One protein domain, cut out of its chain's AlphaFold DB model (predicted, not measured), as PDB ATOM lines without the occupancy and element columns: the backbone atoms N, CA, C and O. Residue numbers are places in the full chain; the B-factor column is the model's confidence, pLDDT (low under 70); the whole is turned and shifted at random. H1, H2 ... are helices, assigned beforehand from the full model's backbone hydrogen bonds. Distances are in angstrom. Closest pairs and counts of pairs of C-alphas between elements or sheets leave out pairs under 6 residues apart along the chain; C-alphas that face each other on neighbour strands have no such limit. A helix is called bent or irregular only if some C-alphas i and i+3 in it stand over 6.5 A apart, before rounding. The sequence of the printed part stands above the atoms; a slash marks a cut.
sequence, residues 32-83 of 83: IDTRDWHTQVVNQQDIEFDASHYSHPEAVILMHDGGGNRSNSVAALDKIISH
ATOM      1  N   ILE A  32     -24.816  28.898  41.873       98.50
ATOM      2  CA  ILE A  32     -25.581  30.048  41.377       98.50
ATOM      3  C   ILE A  32     -24.663  30.914  40.513       98.50
ATOM      4  O   ILE A  32     -23.574  31.291  40.951       98.50
ATOM      5  N   ASP A  33     -25.085  31.210  39.285       98.38
ATOM      6  CA  ASP A  33     -24.404  32.126  38.361       98.38
ATOM      7  C   ASP A  33     -25.254  33.385  38.187       98.38
ATOM      8  O   ASP A  33     -26.343  33.312  37.622       98.38
ATOM      9  N   THR A  34     -24.762  34.534  38.653       98.25
ATOM     10  CA  THR A  34     -25.466  35.820  38.505       98.25
ATOM     11  C   THR A  34     -25.338  36.410  37.106       98.25
ATOM     12  O   THR A  34     -26.008  37.388  36.780       98.25
ATOM     13  N   ARG A  35     -24.446  35.851  36.273       97.88
ATOM     14  CA  ARG A  35     -24.131  36.339  34.922       97.88
ATOM     15  C   ARG A  35     -23.692  37.807  34.891       97.88
ATOM     16  O   ARG A  35     -23.763  38.457  33.848       97.88
ATOM     17  N   ASP A  36     -23.184  38.319  36.010       98.00
ATOM     18  CA  ASP A  36     -22.781  39.714  36.204       98.00
ATOM     19  C   ASP A  36     -21.694  40.200  35.223       98.00
ATOM     20  O   ASP A  36     -21.555  41.391  34.940       98.00
ATOM     21  N   TRP A  37     -20.952  39.263  34.632       96.81
ATOM     22  CA  TRP A  37     -20.000  39.512  33.554       96.81
ATOM     23  C   TRP A  37     -20.655  40.043  32.263       96.81
ATOM     24  O   TRP A  37     -19.975  40.704  31.471       96.81
ATOM     25  N   HIS A  38     -21.951  39.794  32.038       96.25
ATOM     26  CA  HIS A  38     -22.672  40.134  30.808       96.25
ATOM     27  C   HIS A  38     -23.375  41.503  30.890       96.25
ATOM     28  O   HIS A  38     -24.595  41.631  30.758       96.25
ATOM     29  N   THR A  39     -22.581  42.559  31.072       93.38
ATOM     30  CA  THR A  39     -23.033  43.919  31.436       93.38
ATOM     31  C   THR A  39     -23.942  44.622  30.429       93.38
ATOM     32  O   THR A  39     -24.511  45.658  30.750       93.38
ATOM     33  N   GLN A  40     -24.044  44.118  29.198       94.12
ATOM     34  CA  GLN A  40     -24.945  44.670  28.179       94.12
ATOM     35  C   GLN A  40     -26.391  44.185  28.343       94.12
ATOM     36  O   GLN A  40     -27.294  44.774  27.759       94.12
ATOM     37  N   VAL A  41     -26.604  43.108  29.104       96.38
ATOM     38  CA  VAL A  41     -27.924  42.481  29.281       96.38
ATOM     39  C   VAL A  41     -28.306  42.378  30.750       96.38
ATOM     40  O   VAL A  41     -29.482  42.502  31.056       96.38
ATOM     41  N   VAL A  42     -27.336  42.160  31.641       97.81
ATOM     42  CA  VAL A  42     -27.577  41.939  33.070       97.81
ATOM     43  C   VAL A  42     -27.355  43.242  33.840       97.81
ATOM     44  O   VAL A  42     -26.250  43.802  33.848       97.81
ATOM     45  N   ASN A  43     -28.414  43.737  34.480       98.12
ATOM     46  CA  ASN A  43     -28.367  44.908  35.351       98.12
ATOM     47  C   ASN A  43     -28.250  44.512  36.836       98.12
ATOM     48  O   ASN A  43     -28.182  43.337  37.184       98.12
ATOM     49  N   GLN A  44     -28.202  45.507  37.724       98.19
ATOM     50  CA  GLN A  44     -28.117  45.286  39.169       98.19
ATOM     51  C   GLN A  44     -29.274  44.422  39.705       98.19
ATOM     52  O   GLN A  44     -29.033  43.494  40.471       98.19
ATOM     53  N   GLN A  45     -30.519  44.707  39.315       98.38
ATOM     54  CA  GLN A  45     -31.698  43.994  39.815       98.38
ATOM     55  C   GLN A  45     -31.725  42.531  39.360       98.38
ATOM     56  O   GLN A  45     -32.151  41.672  40.129       98.38
ATOM     57  N   ASP A  46     -31.235  42.240  38.154       98.56
ATOM     58  CA  ASP A  46     -31.092  40.866  37.663       98.56
ATOM     59  C   ASP A  46     -30.089  40.071  38.522       98.56
ATOM     60  O   ASP A  46     -30.365  38.936  38.905       98.56
ATOM     61  N   ILE A  47     -28.955  40.688  38.886       98.62
ATOM     62  CA  ILE A  47     -27.921  40.080  39.748       98.62
ATOM     63  C   ILE A  47     -28.484  39.800  41.144       98.62
ATOM     64  O   ILE A  47     -28.305  38.707  41.682       98.62
ATOM     65  N   GLU A  48     -29.183  40.777  41.728       98.50
ATOM     66  CA  GLU A  48     -29.858  40.628  43.020       98.50
ATOM     67  C   GLU A  48     -30.892  39.495  42.994       98.50
ATOM     68  O   GLU A  48     -30.986  38.714  43.946       98.50
ATOM     69  N   PHE A  49     -31.674  39.406  41.913       98.12
ATOM     70  CA  PHE A  49     -32.683  38.369  41.739       98.12
ATOM     71  C   PHE A  49     -32.038  36.987  41.641       98.12
ATOM     72  O   PHE A  49     -32.395  36.117  42.428       98.12
ATOM     73  N   ASP A  50     -31.061  36.792  40.752       98.25
ATOM     74  CA  ASP A  50     -30.404  35.493  40.578       98.25
ATOM     75  C   ASP A  50     -29.723  35.034  41.886       98.25
ATOM     76  O   ASP A  50     -29.825  33.867  42.268       98.25
ATOM     77  N   ALA A  51     -29.088  35.953  42.621       97.94
ATOM     78  CA  ALA A  51     -28.430  35.651  43.891       97.94
ATOM     79  C   ALA A  51     -29.405  35.265  45.020       97.94
ATOM     80  O   ALA A  51     -29.096  34.368  45.803       97.94
ATOM     81  N   SER A  52     -30.562  35.929  45.121       96.31
ATOM     82  CA  SER A  52     -31.532  35.701  46.205       96.31
ATOM     83  C   SER A  52     -32.551  34.607  45.878       96.31
ATOM     84  O   SER A  52     -32.789  33.721  46.695       96.31
ATOM     85  N   HIS A  53     -33.125  34.620  44.674       96.94
ATOM     86  CA  HIS A  53     -34.200  33.712  44.274       96.94
ATOM     87  C   HIS A  53     -33.756  32.249  44.235       96.94
ATOM     88  O   HIS A  53     -34.504  31.366  44.652       96.94
ATOM     89  N   TYR A  54     -32.536  31.992  43.757       97.00
ATOM     90  CA  TYR A  54     -31.969  30.644  43.700       97.00
ATOM     91  C   TYR A  54     -31.156  30.280  44.945       97.00
ATOM     92  O   TYR A  54     -30.549  29.209  44.977       97.00
ATOM     93  N   SER A  55     -31.126  31.147  45.963       96.69
ATOM     94  CA  SER A  55     -30.382  30.888  47.191       96.69
ATOM     95  C   SER A  55     -30.916  29.653  47.911       96.69
ATOM     96  O   SER A  55     -32.119  29.401  47.992       96.69
ATOM     97  N   HIS A  56     -29.991  28.867  48.448       96.94
ATOM     98  CA  HIS A  56     -30.274  27.668  49.220       96.94
ATOM     99  C   HIS A  56     -29.141  27.439  50.232       96.94
ATOM    100  O   HIS A  56     -28.043  27.984  50.062       96.94
ATOM    101  N   PRO A  57     -29.354  26.623  51.285       97.56
ATOM    102  CA  PRO A  57     -28.273  26.241  52.187       97.56
ATOM    103  C   PRO A  57     -27.054  25.723  51.410       97.56
ATOM    104  O   PRO A  57     -27.206  24.943  50.471       97.56
ATOM    105  N   GLU A  58     -25.860  26.179  51.803       96.69
ATOM    106  CA  GLU A  58     -24.564  25.826  51.190       96.69
ATOM    107  C   GLU A  58     -24.329  26.347  49.759       96.69
ATOM    108  O   GLU A  58     -23.382  25.920  49.093       96.69
ATOM    109  N   ALA A  59     -25.145  27.290  49.275       97.69
ATOM    110  CA  ALA A  59     -24.947  27.885  47.958       97.69
ATOM    111  C   ALA A  59     -23.572  28.565  47.805       97.69
ATOM    112  O   ALA A  59     -23.074  29.250  48.701       97.69
ATOM    113  N   VAL A  60     -22.979  28.415  46.616       98.38
ATOM    114  CA  VAL A  60     -21.771  29.138  46.196       98.38
ATOM    115  C   VAL A  60     -22.141  30.004  45.000       98.38
ATOM    116  O   VAL A  60     -22.394  29.481  43.915       98.38
ATOM    117  N   ILE A  61     -22.163  31.320  45.204       98.44
ATOM    118  CA  ILE A  61     -22.528  32.309  44.184       98.44
ATOM    119  C   ILE A  61     -21.278  32.724  43.394       98.44
ATOM    120  O   ILE A  61     -20.250  33.079  43.981       98.44
ATOM    121  N   LEU A  62     -21.348  32.671  42.062       98.62
ATOM    122  CA  LEU A  62     -20.328  33.219  41.168       98.62
ATOM    123  C   LEU A  62     -20.595  34.703  40.892       98.62
ATOM    124  O   LEU A  62     -21.689  35.075  40.484       98.62
ATOM    125  N   MET A  63     -19.559  35.519  41.083       98.31
ATOM    126  CA  MET A  63     -19.499  36.952  40.778       98.31
ATOM    127  C   MET A  63     -18.099  37.275  40.228       98.31
ATOM    128  O   MET A  63     -17.154  36.512  40.476       98.31
ATOM    129  N   HIS A  64     -17.945  38.400  39.527       97.94
ATOM    130  CA  HIS A  64     -16.687  38.817  38.903       97.94
ATOM    131  C   HIS A  64     -16.264  40.235  39.310       97.94
ATOM    132  O   HIS A  64     -17.059  41.170  39.326       97.94
ATOM    133  N   ASP A  65     -14.963  40.417  39.536       96.06
ATOM    134  CA  ASP A  65     -14.314  41.705  39.832       96.06
ATOM    135  C   ASP A  65     -13.381  42.189  38.700       96.06
ATOM    136  O   ASP A  65     -12.785  43.261  38.790       96.06
ATOM    137  N   GLY A  66     -13.274  41.424  37.607       92.31
ATOM    138  CA  GLY A  66     -12.416  41.717  36.455       92.31
ATOM    139  C   GLY A  66     -13.153  41.768  35.111       92.31
ATOM    140  O   GLY A  66     -14.294  41.319  34.966       92.31
ATOM    141  N   GLY A  67     -12.469  42.288  34.085       88.94
ATOM    142  CA  GLY A  67     -12.943  42.266  32.693       88.94
ATOM    143  C   GLY A  67     -13.813  43.453  32.257       88.94
ATOM    144  O   GLY A  67     -14.621  43.293  31.345       88.94
ATOM    145  N   GLY A  68     -13.668  44.624  32.884       93.06
ATOM    146  CA  GLY A  68     -14.350  45.863  32.489       93.06
ATOM    147  C   GLY A  68     -15.153  46.491  33.627       93.06
ATOM    148  O   GLY A  68     -14.835  46.294  34.796       93.06
ATOM    149  N   ASN A  69     -16.186  47.264  33.284       94.62
ATOM    150  CA  ASN A  69     -17.060  47.897  34.274       94.62
ATOM    151  C   ASN A  69     -17.869  46.835  35.049       94.62
ATOM    152  O   ASN A  69     -18.539  45.999  34.444       94.62
ATOM    153  N   ARG A  70     -17.819  46.879  36.386       96.50
ATOM    154  CA  ARG A  70     -18.556  45.993  37.307       96.50
ATOM    155  C   ARG A  70     -19.439  46.769  38.290       96.50
ATOM    156  O   ARG A  70     -19.740  46.276  39.371       96.50
ATOM    157  N   SER A  71     -19.872  47.980  37.927       96.75
ATOM    158  CA  SER A  71     -20.717  48.822  38.785       96.75
ATOM    159  C   SER A  71     -22.005  48.119  39.216       96.75
ATOM    160  O   SER A  71     -22.379  48.225  40.376       96.75
ATOM    161  N   ASN A  72     -22.638  47.354  38.319       97.75
ATOM    162  CA  ASN A  72     -23.842  46.580  38.641       97.75
ATOM    163  C   ASN A  72     -23.541  45.455  39.646       97.75
ATOM    164  O   ASN A  72     -24.302  45.286  40.594       97.75
ATOM    165  N   SER A  73     -22.418  44.735  39.481       98.06
ATOM    166  CA  SER A  73     -21.977  43.695  40.422       98.06
ATOM    167  C   SER A  73     -21.762  44.269  41.820       98.06
ATOM    168  O   SER A  73     -22.238  43.701  42.796       98.06
ATOM    169  N   VAL A  74     -21.068  45.410  41.917       97.88
ATOM    170  CA  VAL A  74     -20.780  46.070  43.198       97.88
ATOM    171  C   VAL A  74     -22.058  46.614  43.834       97.88
ATOM    172  O   VAL A  74     -22.275  46.400  45.021       97.88
ATOM    173  N   ALA A  75     -22.923  47.268  43.055       97.94
ATOM    174  CA  ALA A  75     -24.167  47.845  43.561       97.94
ATOM    175  C   ALA A  75     -25.157  46.789  44.088       97.94
ATOM    176  O   ALA A  75     -25.939  47.083  44.986       97.94
ATOM    177  N   ALA A  76     -25.103  45.556  43.574       98.25
ATOM    178  CA  ALA A  76     -25.946  44.457  44.044       98.25
ATOM    179  C   ALA A  76     -25.519  43.891  45.416       98.25
ATOM    180  O   ALA A  76     -26.332  43.259  46.093       98.25
ATOM    181  N   LEU A  77     -24.262  44.098  45.843       98.12
ATOM    182  CA  LEU A  77     -23.697  43.447  47.036       98.12
ATOM    183  C   LEU A  77     -24.471  43.761  48.317       98.12
ATOM    184  O   LEU A  77     -24.725  42.843  49.095       98.12
ATOM    185  N   ASP A  78     -24.871  45.018  48.520       96.81
ATOM    186  CA  ASP A  78     -25.558  45.438  49.746       96.81
ATOM    187  C   ASP A  78     -26.836  44.624  49.967       96.81
ATOM    188  O   ASP A  78     -27.065  44.090  51.053       96.81
ATOM    189  N   LYS A  79     -27.639  44.449  48.910       96.31
ATOM    190  CA  LYS A  79     -28.884  43.688  49.001       96.31
ATOM    191  C   LYS A  79     -28.630  42.191  49.147       96.31
ATOM    192  O   LYS A  79     -29.293  41.565  49.967       96.31
ATOM    193  N   ILE A  80     -27.665  41.639  48.407       97.19
ATOM    194  CA  ILE A  80     -27.305  40.212  48.473       97.19
ATOM    195  C   ILE A  80     -26.840  39.818  49.878       97.19
ATOM    196  O   ILE A  80     -27.217  38.760  50.363       97.19
ATOM    197  N   ILE A  81     -26.029  40.651  50.532       96.31
ATOM    198  CA  ILE A  81     -25.462  40.356  51.858       96.31
ATOM    199  C   ILE A  81     -26.494  40.576  52.971       96.31
ATOM    200  O   ILE A  81     -26.435  39.916  54.005       96.31
ATOM    201  N   SER A  82     -27.424  41.514  52.776       92.56
ATOM    202  CA  SER A  82     -28.506  41.777  53.733       92.56
ATOM    203  C   SER A  82     -29.648  40.753  53.701       92.56
ATOM    204  O   SER A  82     -30.531  40.824  54.558       92.56
ATOM    205  N   HIS A  83     -29.657  39.867  52.700       72.88
ATOM    206  CA  HIS A  83     -30.657  38.817  52.513       72.88
ATOM    207  C   HIS A  83     -30.387  37.616  53.424       72.88
ATOM    208  O   HIS A  83     -31.366  37.138  54.039       72.88
TER     209      HIS A  83
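Overview. This is residues 32 to 83 of the 83 residues of the protein "Polysaccharide deacetylase" of Pseudoalteromonas tunicata D2 (UniProt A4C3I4). Two helices, H1 and H2, lie side by side and run the same way, and the long link between them turns back along the body, away from the helices over part of its course. Within that link residues 61 to 62 pair in parallel with residues 32 to 33 at the beginning of the printed part, a pairing too short to bear a strand's name. The printed part has 52 residues with two named helices, H1 then H2, and no named strand; its class is all helix, though under half of the residues, 22 of 52, are in named elements. It is compact, with a radius of gyration of the C-alphas of 10.3 A, and elongated, with spans of 31 by 17 by 16 A.

Arrangement. Residues 32 to 43 hold no named element and lead to H1, residues 44 to 53. H1 and H2, residues 71 to 82, touch, with 14 pairs of C-alphas within 8 A. The closest C-alphas of the two are those of Gln 44 and Asn 72, 4.5 A apart. Their centres are 9.0 A apart. They run the same way at a shallow tilt of 34.7 degrees, only just short of steep. In H1 every O i to N i+4 pair is within hydrogen-bond range; in H2 5 of 8 are.

Along the chain. H1 begins at C-alpha 44, (-28.117, 45.286, 39.169), and is 14.0 A long from first to last C-alpha. H2 is 18.3 A long and ends at C-alpha 82, (-28.506, 41.777, 53.733). H2 is irregular, but only just: C-alphas 75 and 78 are 6.8 A apart.

Size, cuts and confidence. The two C-alphas farthest apart, those of Pro 57 and Gly 68, are 31.1 A apart, and both belong to the long link of 17 residues, 54 to 70. The printed part has no cut and ends at His 83, the chain's last residue. The mean pLDDT of the printed part is 96.5, and no printed residue is under 70.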